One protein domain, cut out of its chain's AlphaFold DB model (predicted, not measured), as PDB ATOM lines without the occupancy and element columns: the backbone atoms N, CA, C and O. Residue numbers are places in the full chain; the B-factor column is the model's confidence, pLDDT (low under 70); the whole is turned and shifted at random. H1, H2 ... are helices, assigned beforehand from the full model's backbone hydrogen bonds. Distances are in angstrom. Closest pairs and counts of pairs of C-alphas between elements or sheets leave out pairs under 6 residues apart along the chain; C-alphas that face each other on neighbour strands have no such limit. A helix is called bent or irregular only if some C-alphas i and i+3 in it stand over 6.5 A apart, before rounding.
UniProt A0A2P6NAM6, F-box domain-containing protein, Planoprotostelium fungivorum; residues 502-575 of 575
ATOM      1  N   SER A 502     -34.640 -20.389  -5.814       72.00
ATOM      2  CA  SER A 502     -33.386 -21.003  -6.246       72.00
ATOM      3  C   SER A 502     -32.212 -20.056  -6.157       72.00
ATOM      4  O   SER A 502     -32.128 -19.079  -6.901       72.00
ATOM      5  N   THR A 503     -31.321 -20.287  -5.200       83.75
ATOM      6  CA  THR A 503     -30.155 -19.435  -4.946       83.75
ATOM      7  C   THR A 503     -29.333 -19.238  -6.229       83.75
ATOM      8  O   THR A 503     -29.424 -20.034  -7.163       83.75
ATOM      9  N   GLU A 504     -28.539 -18.163  -6.331       86.81
ATOM     10  CA  GLU A 504     -27.611 -18.029  -7.476       86.81
ATOM     11  C   GLU A 504     -26.722 -19.285  -7.616       86.81
ATOM     12  O   GLU A 504     -26.405 -19.681  -8.734       86.81
ATOM     13  N   ASP A 505     -26.414 -19.965  -6.500       89.19
ATOM     14  CA  ASP A 505     -25.733 -21.263  -6.479       89.19
ATOM     15  C   ASP A 505     -26.554 -22.372  -7.176       89.19
ATOM     16  O   ASP A 505     -26.026 -23.070  -8.038       89.19
ATOM     17  N   GLU A 506     -27.846 -22.528  -6.877       87.19
ATOM     18  CA  GLU A 506     -28.709 -23.514  -7.555       87.19
ATOM     19  C   GLU A 506     -28.881 -23.237  -9.047       87.19
ATOM     20  O   GLU A 506     -28.905 -24.171  -9.853       87.19
ATOM     21  N   ILE A 507     -28.998 -21.961  -9.423       86.75
ATOM     22  CA  ILE A 507     -29.078 -21.549 -10.828       86.75
ATOM     23  C   ILE A 507     -27.782 -21.940 -11.530       86.75
ATOM     24  O   ILE A 507     -27.819 -22.591 -12.573       86.75
ATOM     25  N   TYR A 508     -26.640 -21.605 -10.929       89.94
ATOM     26  CA  TYR A 508     -25.333 -21.958 -11.457       89.94
ATOM     27  C   TYR A 508     -25.195 -23.473 -11.651       89.94
ATOM     28  O   TYR A 508     -24.896 -23.930 -12.750       89.94
ATOM     29  N   HIS A 509     -25.500 -24.274 -10.628       89.00
ATOM     30  CA  HIS A 509     -25.435 -25.734 -10.724       89.00
ATOM     31  C   HIS A 509     -26.437 -26.318 -11.730       89.00
ATOM     32  O   HIS A 509     -26.119 -27.294 -12.413       89.00
ATOM     33  N   SER A 510     -27.613 -25.705 -11.887       85.81
ATOM     34  CA  SER A 510     -28.584 -26.100 -12.914       85.81
ATOM     35  C   SER A 510     -28.037 -25.882 -14.325       85.81
ATOM     36  O   SER A 510     -28.199 -26.761 -15.171       85.81
ATOM     37  N   LEU A 511     -27.338 -24.766 -14.571       85.69
ATOM     38  CA  LEU A 511     -26.662 -24.501 -15.847       85.69
ATOM     39  C   LEU A 511     -25.567 -25.537 -16.142       85.69
ATOM     40  O   LEU A 511     -25.382 -25.928 -17.294       85.69
ATOM     41  N   LEU A 512     -24.861 -26.015 -15.112       87.88
ATOM     42  CA  LEU A 512     -23.811 -27.025 -15.271       87.88
ATOM     43  C   LEU A 512     -24.350 -28.433 -15.549       87.88
ATOM     44  O   LEU A 512     -23.749 -29.187 -16.319       87.88
ATOM     45  N   ALA A 513     -25.473 -28.799 -14.928       84.06
ATOM     46  CA  ALA A 513     -26.032 -30.147 -15.002       84.06
ATOM     47  C   ALA A 513     -26.419 -30.565 -16.432       84.06
ATOM     48  O   ALA A 513     -26.324 -31.745 -16.774       84.06
ATOM     49  N   GLU A 514     -26.815 -29.618 -17.285       72.88
ATOM     50  CA  GLU A 514     -27.277 -29.920 -18.645       72.88
ATOM     51  C   GLU A 514     -26.165 -30.128 -19.679       72.88
ATOM     52  O   GLU A 514     -26.460 -30.565 -20.791       72.88
ATOM     53  N   ARG A 515     -24.891 -29.892 -19.327       67.31
ATOM     54  CA  ARG A 515     -23.717 -30.125 -20.200       67.31
ATOM     55  C   ARG A 515     -23.818 -29.482 -21.595       67.31
ATOM     56  O   ARG A 515     -23.191 -29.956 -22.541       67.31
ATOM     57  N   LYS A 516     -24.612 -28.421 -21.744       68.38
ATOM     58  CA  LYS A 516     -24.727 -27.658 -22.990       68.38
ATOM     59  C   LYS A 516     -23.848 -26.420 -22.888       68.38
ATOM     60  O   LYS A 516     -24.051 -25.578 -22.018       68.38
ATOM     61  N   ASN A 517     -22.909 -26.262 -23.816       66.38
ATOM     62  CA  ASN A 517     -21.966 -25.137 -23.791       66.38
ATOM     63  C   ASN A 517     -22.622 -23.765 -24.072       66.38
ATOM     64  O   ASN A 517     -22.010 -22.721 -23.866       66.38
ATOM     65  N   ARG A 518     -23.908 -23.745 -24.459       69.00
ATOM     66  CA  ARG A 518     -24.696 -22.523 -24.705       69.00
ATOM     67  C   ARG A 518     -24.870 -21.630 -23.471       69.00
ATOM     68  O   ARG A 518     -25.280 -20.483 -23.605       69.00
ATOM     69  N   HIS A 519     -24.558 -22.137 -22.282       82.19
ATOM     70  CA  HIS A 519     -24.725 -21.407 -21.029       82.19
ATOM     71  C   HIS A 519     -23.512 -20.562 -20.631       82.19
ATOM     72  O   HIS A 519     -23.583 -19.875 -19.616       82.19
ATOM     73  N   ILE A 520     -22.411 -20.572 -21.392       87.44
ATOM     74  CA  ILE A 520     -21.182 -19.849 -21.016       87.44
ATOM     75  C   ILE A 520     -21.437 -18.359 -20.725       87.44
ATOM     76  O   ILE A 520     -21.051 -17.932 -19.641       87.44
ATOM     77  N   PRO A 521     -22.153 -17.579 -21.559       84.94
ATOM     78  CA  PRO A 521     -22.428 -16.172 -21.241       84.94
ATOM     79  C   PRO A 521     -23.208 -15.979 -19.926       84.94
ATOM     80  O   PRO A 521     -22.951 -15.050 -19.164       84.94
ATOM     81  N   ALA A 522     -24.132 -16.893 -19.613       85.06
ATOM     82  CA  ALA A 522     -24.892 -16.875 -18.363       85.06
ATOM     83  C   ALA A 522     -24.007 -17.180 -17.147       85.06
ATOM     84  O   ALA A 522     -24.070 -16.495 -16.125       85.06
ATOM     85  N   VAL A 523     -23.157 -18.199 -17.279       90.81
ATOM     86  CA  VAL A 523     -22.166 -18.599 -16.275       90.81
ATOM     87  C   VAL A 523     -21.174 -17.458 -16.035       90.81
ATOM     88  O   VAL A 523     -20.893 -17.137 -14.882       90.81
ATOM     89  N   GLU A 524     -20.691 -16.800 -17.092       91.50
ATOM     90  CA  GLU A 524     -19.838 -15.612 -17.005       91.50
ATOM     91  C   GLU A 524     -20.531 -14.487 -16.232       91.50
ATOM     92  O   GLU A 524     -19.940 -13.921 -15.314       91.50
ATOM     93  N   TYR A 525     -21.791 -14.188 -16.542       89.25
ATOM     94  CA  TYR A 525     -22.544 -13.149 -15.843       89.25
ATOM     95  C   TYR A 525     -22.737 -13.461 -14.346       89.25
ATOM     96  O   TYR A 525     -22.542 -12.590 -13.494       89.25
ATOM     97  N   LEU A 526     -23.045 -14.713 -13.993       91.31
ATOM     98  CA  LEU A 526     -23.134 -15.141 -12.591       91.31
ATOM     99  C   LEU A 526     -21.780 -15.033 -11.876       91.31
ATOM    100  O   LEU A 526     -21.713 -14.576 -10.734       91.31
ATOM    101  N   LEU A 527     -20.685 -15.406 -12.543       94.06
ATOM    102  CA  LEU A 527     -19.331 -15.280 -12.002       94.06
ATOM    103  C   LEU A 527     -18.930 -13.815 -11.791       94.06
ATOM    104  O   LEU A 527     -18.341 -13.500 -10.756       94.06
ATOM    105  N   GLN A 528     -19.295 -12.914 -12.711       93.19
ATOM    106  CA  GLN A 528     -19.094 -11.469 -12.553       93.19
ATOM    107  C   GLN A 528     -19.772 -10.962 -11.276       93.19
ATOM    108  O   GLN A 528     -19.136 -10.274 -10.477       93.19
ATOM    109  N   ARG A 529     -21.032 -11.353 -11.036       91.50
ATOM    110  CA  ARG A 529     -21.789 -10.974  -9.829       91.50
ATOM    111  C   ARG A 529     -21.171 -11.550  -8.558       91.50
ATOM    112  O   ARG A 529     -20.917 -10.800  -7.614       91.50
ATOM    113  N   LYS A 530     -20.873 -12.852  -8.551       93.88
ATOM    114  CA  LYS A 530     -20.323 -13.554  -7.381       93.88
ATOM    115  C   LYS A 530     -18.965 -13.005  -6.955       93.88
ATOM    116  O   LYS A 530     -18.741 -12.765  -5.770       93.88
ATOM    117  N   TRP A 531     -18.071 -12.783  -7.915       94.56
ATOM    118  CA  TRP A 531     -16.688 -12.378  -7.651       94.56
ATOM    119  C   TRP A 531     -16.449 -10.871  -7.771       94.56
ATOM    120  O   TRP A 531     -15.343 -10.409  -7.491       94.56
ATOM    121  N   LYS A 532     -17.475 -10.094  -8.149       94.44
ATOM    122  CA  LYS A 532     -17.395  -8.643  -8.397       94.44
ATOM    123  C   LYS A 532     -16.270  -8.286  -9.372       94.44
ATOM    124  O   LYS A 532     -15.532  -7.324  -9.162       94.44
ATOM    125  N   LYS A 533     -16.125  -9.105 -10.411       95.12
ATOM    126  CA  LYS A 533     -15.122  -8.948 -11.467       95.12
ATOM    127  C   LYS A 533     -15.737  -8.291 -12.689       95.12
ATOM    128  O   LYS A 533     -16.945  -8.376 -12.909       95.12
ATOM    129  N   SER A 534     -14.893  -7.633 -13.473       93.38
ATOM    130  CA  SER A 534     -15.294  -7.099 -14.772       93.38
ATOM    131  C   SER A 534     -15.627  -8.226 -15.754       93.38
ATOM    132  O   SER A 534     -15.181  -9.367 -15.590       93.38
ATOM    133  N   ALA A 535     -16.413  -7.913 -16.785       87.81
ATOM    134  CA  ALA A 535     -16.751  -8.883 -17.822       87.81
ATOM    135  C   ALA A 535     -15.491  -9.395 -18.531       87.81
ATOM    136  O   ALA A 535     -15.341 -10.597 -18.732       87.81
ATOM    137  N   GLU A 536     -14.546  -8.502 -18.816       90.00
ATOM    138  CA  GLU A 536     -13.288  -8.809 -19.489       90.00
ATOM    139  C   GLU A 536     -12.398  -9.745 -18.658       90.00
ATOM    140  O   GLU A 536     -11.729 -10.617 -19.209       90.00
ATOM    141  N   GLU A 537     -12.376  -9.590 -17.331       94.00
ATOM    142  CA  GLU A 537     -11.642 -10.499 -16.442       94.00
ATOM    143  C   GLU A 537     -12.254 -11.898 -16.429       94.00
ATOM    144  O   GLU A 537     -11.522 -12.879 -16.528       94.00
ATOM    145  N   VAL A 538     -13.582 -11.997 -16.323       94.00
ATOM    146  CA  VAL A 538     -14.263 -13.296 -16.280       94.00
ATOM    147  C   VAL A 538     -14.152 -14.016 -17.621       94.00
ATOM    148  O   VAL A 538     -13.870 -15.208 -17.635       94.00
ATOM    149  N   GLN A 539     -14.286 -13.309 -18.746       91.19
ATOM    150  CA  GLN A 539     -14.132 -13.892 -20.084       91.19
ATOM    151  C   GLN A 539     -12.752 -14.526 -20.292       91.19
ATOM    152  O   GLN A 539     -12.655 -15.598 -20.884       91.19
ATOM    153  N   LYS A 540     -11.685 -13.928 -19.743       92.31
ATOM    154  CA  LYS A 540     -10.333 -14.514 -19.790       92.31
ATOM    155  C   LYS A 540     -10.239 -15.862 -19.077       92.31
ATOM    156  O   LYS A 540      -9.380 -16.664 -19.421       92.31
ATOM    157  N   TRP A 541     -11.103 -16.152 -18.101       94.06
ATOM    158  CA  TRP A 541     -11.117 -17.465 -17.445       94.06
ATOM    159  C   TRP A 541     -11.568 -18.581 -18.396       94.06
ATOM    160  O   TRP A 541     -11.169 -19.730 -18.199       94.06
ATOM    161  N   PHE A 542     -12.349 -18.232 -19.425       92.56
ATOM    162  CA  PHE A 542     -12.874 -19.129 -20.458       92.56
ATOM    163  C   PHE A 542     -12.005 -19.187 -21.719       92.56
ATOM    164  O   PHE A 542     -12.391 -19.849 -22.679       92.56
ATOM    165  N   ASP A 543     -10.832 -18.542 -21.736       89.88
ATOM    166  CA  ASP A 543      -9.853 -18.678 -22.820       89.88
ATOM    167  C   ASP A 543      -9.112 -20.026 -22.713       89.88
ATOM    168  O   ASP A 543      -7.931 -20.120 -22.378       89.88
ATOM    169  N   ARG A 544      -9.883 -21.105 -22.866       90.75
ATOM    170  CA  ARG A 544      -9.491 -22.509 -22.712       90.75
ATOM    171  C   ARG A 544     -10.174 -23.334 -23.787       90.75
ATOM    172  O   ARG A 544     -11.279 -22.996 -24.213       90.75
ATOM    173  N   GLU A 545      -9.548 -24.432 -24.202       89.25
ATOM    174  CA  GLU A 545     -10.166 -25.321 -25.183       89.25
ATOM    175  C   GLU A 545     -11.533 -25.816 -24.681       89.25
ATOM    176  O   GLU A 545     -11.668 -26.119 -23.494       89.25
ATOM    177  N   PRO A 546     -12.561 -25.945 -25.547       85.75
ATOM    178  CA  PRO A 546     -13.893 -26.384 -25.121       85.75
ATOM    179  C   PRO A 546     -13.900 -27.720 -24.359       85.75
ATOM    180  O   PRO A 546     -14.786 -27.971 -23.546       85.75
ATOM    181  N   GLY A 547     -12.905 -28.585 -24.601       86.62
ATOM    182  CA  GLY A 547     -12.708 -29.833 -23.859       86.62
ATOM    183  C   GLY A 547     -12.231 -29.652 -22.412       86.62
ATOM    184  O   GLY A 547     -12.512 -30.509 -21.577       86.62
ATOM    185  N   ASP A 548     -11.565 -28.538 -22.104       89.31
ATOM    186  CA  ASP A 548     -11.031 -28.220 -20.776       89.31
ATOM    187  C   ASP A 548     -12.068 -27.536 -19.872       89.31
ATOM    188  O   ASP A 548     -11.924 -27.531 -18.646       89.31
ATOM    189  N   ILE A 549     -13.129 -26.972 -20.459       90.19
ATOM    190  CA  ILE A 549     -14.252 -26.351 -19.743       90.19
ATOM    191  C   ILE A 549     -15.191 -27.464 -19.257       90.19
ATOM    192  O   ILE A 549     -16.279 -27.700 -19.780       90.19
ATOM    193  N   THR A 550     -14.731 -28.214 -18.260       91.25
ATOM    194  CA  THR A 550     -15.491 -29.317 -17.668       91.25
ATOM    195  C   THR A 550     -16.449 -28.818 -16.585       91.25
ATOM    196  O   THR A 550     -16.244 -27.766 -15.977       91.25
ATOM    197  N   VAL A 551     -17.485 -29.611 -16.290       91.62
ATOM    198  CA  VAL A 551     -18.405 -29.338 -15.169       91.62
ATOM    199  C   VAL A 551     -17.635 -29.187 -13.854       91.62
ATOM    200  O   VAL A 551     -17.881 -28.240 -13.117       91.62
ATOM    201  N   THR A 552     -16.654 -30.054 -13.594       92.56
ATOM    202  CA  THR A 552     -15.843 -29.999 -12.369       92.56
ATOM    203  C   THR A 552     -14.985 -28.737 -12.304       92.56
ATOM    204  O   THR A 552     -14.875 -28.120 -11.245       92.56
ATOM    205  N   TRP A 553     -14.419 -28.297 -13.433       93.19
ATOM    206  CA  TRP A 553     -13.683 -27.036 -13.495       93.19
ATOM    207  C   TRP A 553     -14.586 -25.835 -13.190       93.19
ATOM    208  O   TRP A 553     -14.184 -24.962 -12.418       93.19
ATOM    209  N   LEU A 554     -15.803 -25.809 -13.743       93.81
ATOM    210  CA  LEU A 554     -16.796 -24.763 -13.477       93.81
ATOM    211  C   LEU A 554     -17.251 -24.763 -12.010       93.81
ATOM    212  O   LEU A 554     -17.289 -23.707 -11.381       93.81
ATOM    213  N   GLU A 555     -17.512 -25.930 -11.419       93.62
ATOM    214  CA  GLU A 555     -17.827 -26.057  -9.988       93.62
ATOM    215  C   GLU A 555     -16.698 -25.516  -9.105       93.62
ATOM    216  O   GLU A 555     -16.933 -24.727  -8.181       93.62
ATOM    217  N   ASP A 556     -15.454 -25.886  -9.408       93.12
ATOM    218  CA  ASP A 556     -14.307 -25.394  -8.661       93.12
ATOM    219  C   ASP A 556     -14.089 -23.889  -8.883       93.12
ATOM    220  O   ASP A 556     -13.609 -23.202  -7.977       93.12
ATOM    221  N   LEU A 557     -14.380 -23.362 -10.078       94.25
ATOM    222  CA  LEU A 557     -14.290 -21.932 -10.393       94.25
ATOM    223  C   LEU A 557     -15.338 -21.139  -9.604       94.25
ATOM    224  O   LEU A 557     -15.030 -20.106  -9.013       94.25
ATOM    225  N   TRP A 558     -16.560 -21.657  -9.514       95.06
ATOM    226  CA  TRP A 558     -17.642 -21.070  -8.727       95.06
ATOM    227  C   TRP A 558     -17.359 -21.061  -7.230       95.06
ATOM    228  O   TRP A 558     -17.671 -20.090  -6.539       95.06
ATOM    229  N   LYS A 559     -16.772 -22.144  -6.715       93.75
ATOM    230  CA  LYS A 559     -16.516 -22.318  -5.284       93.75
ATOM    231  C   LYS A 559     -15.272 -21.579  -4.803       93.75
ATOM    232  O   LYS A 559     -15.266 -21.068  -3.684       93.75
ATOM    233  N   TYR A 560     -14.214 -21.561  -5.608       92.00
ATOM    234  CA  TYR A 560     -12.895 -21.104  -5.167       92.00
ATOM    235  C   TYR A 560     -12.355 -19.893  -5.925       92.00
ATOM    236  O   TYR A 560     -11.324 -19.367  -5.508       92.00
ATOM    237  N   GLY A 561     -13.015 -19.466  -7.000       90.56
ATOM    238  CA  GLY A 561     -12.527 -18.408  -7.875       90.56
ATOM    239  C   GLY A 561     -11.436 -18.913  -8.826       90.56
ATOM    240  O   GLY A 561     -11.168 -20.123  -8.886       90.56
ATOM    241  N   PRO A 562     -10.809 -18.014  -9.601       87.19
ATOM    242  CA  PRO A 562      -9.734 -18.378 -10.517       87.19
ATOM    243  C   PRO A 562      -8.503 -18.907  -9.760       87.19
ATOM    244  O   PRO A 562      -8.258 -18.580  -8.597       87.19
ATOM    245  N   GLU A 563      -7.691 -19.733 -10.431       73.88
ATOM    246  CA  GLU A 563      -6.522 -20.410  -9.837       73.88
ATOM    247  C   GLU A 563      -5.526 -19.452  -9.161       73.88
ATOM    248  O   GLU A 563      -4.904 -19.808  -8.158       73.88
ATOM    249  N   GLU A 564      -5.394 -18.232  -9.678       65.31
ATOM    250  CA  GLU A 564      -4.473 -17.216  -9.161       65.31
ATOM    251  C   GLU A 564      -4.867 -16.709  -7.766       65.31
ATOM    252  O   GLU A 564      -3.990 -16.376  -6.955       65.31
ATOM    253  N   GLU A 565      -6.167 -16.732  -7.465       59.97
ATOM    254  CA  GLU A 565      -6.771 -16.160  -6.261       59.97
ATOM    255  C   GLU A 565      -7.021 -17.195  -5.158       59.97
ATOM    256  O   GLU A 565      -7.215 -16.811  -4.007       59.97
ATOM    257  N   SER A 566      -6.959 -18.501  -5.456       64.38
ATOM    258  CA  SER A 566      -7.220 -19.561  -4.473       64.38
ATOM    259  C   SER A 566      -5.934 -20.116  -3.833       64.38
ATOM    260  O   SER A 566      -5.206 -20.895  -4.458       64.38
ATOM    261  N   PRO A 567      -5.659 -19.842  -2.538       62.50
ATOM    262  CA  PRO A 567      -4.506 -20.413  -1.833       62.50
ATOM    263  C   PRO A 567      -4.577 -21.942  -1.719       62.50
ATOM    264  O   PRO A 567      -3.549 -22.603  -1.580       62.50
ATOM    265  N   LYS A 568      -5.789 -22.514  -1.775       60.88
ATOM    266  CA  LYS A 568      -6.017 -23.961  -1.670       60.88
ATOM    267  C   LYS A 568      -5.559 -24.708  -2.923       60.88
ATOM    268  O   LYS A 568      -4.932 -25.753  -2.784       60.88
ATOM    269  N   ARG A 569      -5.776 -24.159  -4.128       60.62
ATOM    270  CA  ARG A 569      -5.285 -24.780  -5.374       60.62
ATOM    271  C   ARG A 569      -3.759 -24.723  -5.498       60.62
ATOM    272  O   ARG A 569      -3.165 -25.663  -6.015       60.62
ATOM    273  N   LYS A 570      -3.111 -23.688  -4.941       58.81
ATOM    274  CA  LYS A 570      -1.638 -23.603  -4.885       58.81
ATOM    275  C   LYS A 570      -0.997 -24.720  -4.051       58.81
ATOM    276  O   LYS A 570       0.135 -25.079  -4.339       58.81
ATOM    277  N   ARG A 571      -1.695 -25.284  -3.053       60.44
ATOM    278  CA  ARG A 571      -1.171 -26.397  -2.236       60.44
ATOM    279  C   ARG A 571      -1.277 -27.760  -2.925       60.44
ATOM    280  O   ARG A 571      -0.342 -28.534  -2.824       60.44
ATOM    281  N   ILE A 572      -2.357 -28.017  -3.664       59.69
ATOM    282  CA  ILE A 572      -2.615 -29.327  -4.300       59.69
ATOM    283  C   ILE A 572      -1.657 -29.617  -5.472       59.69
ATOM    284  O   ILE A 572      -1.459 -30.769  -5.816       59.69
ATOM    285  N   ARG A 573      -1.050 -28.595  -6.091       54.22
ATOM    286  CA  ARG A 573      -0.087 -28.767  -7.201       54.22
ATOM    287  C   ARG A 573       1.369 -28.964  -6.757       54.22
ATOM    288  O   ARG A 573       2.220 -29.202  -7.606       54.22
ATOM    289  N   VAL A 574       1.666 -28.734  -5.477       55.31
ATOM    290  CA  VAL A 574       3.026 -28.838  -4.910       55.31
ATOM    291  C   VAL A 574       3.261 -30.218  -4.279       55.31
ATOM    292  O   VAL A 574       4.406 -30.588  -4.029       55.31
ATOM    293  N   GLU A 575       2.187 -30.978  -4.073       43.75
ATOM    294  CA  GLU A 575       2.184 -32.411  -3.756       43.75
ATOM    295  C   GLU A 575       1.940 -33.214  -5.037       43.75
ATOM    296  O   GLU A 575       2.541 -34.306  -5.154       43.75
TER     297      GLU A 575
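This is residues 502 to 575 of the 575 residues of the protein "F-box domain-containing protein" of Planoprotostelium fungivorum (UniProt A0A2P6NAM6). Three helices, H1, H2 and H4, stand side by side as a small bundle with their centres in a triangle, though H2 and H4 are only close to each other. The short H3 crosses one side of H2 at a steep tilt, and beyond H4 the last stretch carries the small helix H5 away from the body, where residues 570 to 575 stick out as a free tail. The printed part has 74 residues with five named helices, H1 to H5 in order along the chain, and no named strand; the class is all helix. It is compact, with a radius of gyration of the C-alphas of 12.3 A, and it spans 35 by 26 by 24 A.

H1 is residues 504 to 513, 14.4 A from first to last C-alpha, and begins with C-alpha 504 at (-27.611, -18.029, -7.476). H2, the longest helix, is residues 517 to 531 and measures 21.2 A; it is irregular, with C-alphas 518 and 521 7.6 A apart. H3 is residues 535 to 541. H4 is residues 551 to 560, 14.1 A long, with C-alpha 551 at (-18.405, -29.338, -15.169). H5 is residues 567 to 572 and ends with C-alpha 572 at (-2.615, -29.327, -4.300).

H1, H2 and H4 form a bundle, helices that run roughly along one another. H1 and H2 are a helical hairpin: they touch, with the C-alphas of Leu 511 and His 519 closest at 6.3 A, and run opposite ways at a shallow tilt of 24 degrees. H1 touches H4, closest at the C-alphas of Leu 512 and Val 551, 5.9 A, opposite ways at a shallow tilt of 19 degrees. H2 and H4 are close but not clearly touching; their closest C-alphas, those of Leu 527 and Trp 558, are 6.9 A apart, and they run the same way at a shallow tilt of 9 degrees. H2 touches H3 with residues 524 to 528 alone, closest at the C-alphas of Glu 524 and Val 538, 6.1 A, at a steep tilt of 66 degrees. H3 is apart from H1 and H4. H5 touches no helix and is only just apart from H4, closest 8.2 A. Every O i to N i+4 pair is within hydrogen-bond range in H1 and H4; the counts are 9 of 11 in H2, 2 of 3 in H3 and 0 of 2 in H5, where 2 of 3 O i to N i+3 pairs are within range.

The C-alphas of Ser 502 and Glu 575, the two farthest apart, are 37.4 A from each other. The printed part has no cut and ends at the chain's last residue. The links H1 to H2 and H2 to H3 are tight, H3 to H4 and H4 to H5 are short, and no link is long. The mean pLDDT of the printed part is 83.3; residues 515 to 518 and 564 to 575 are under 70.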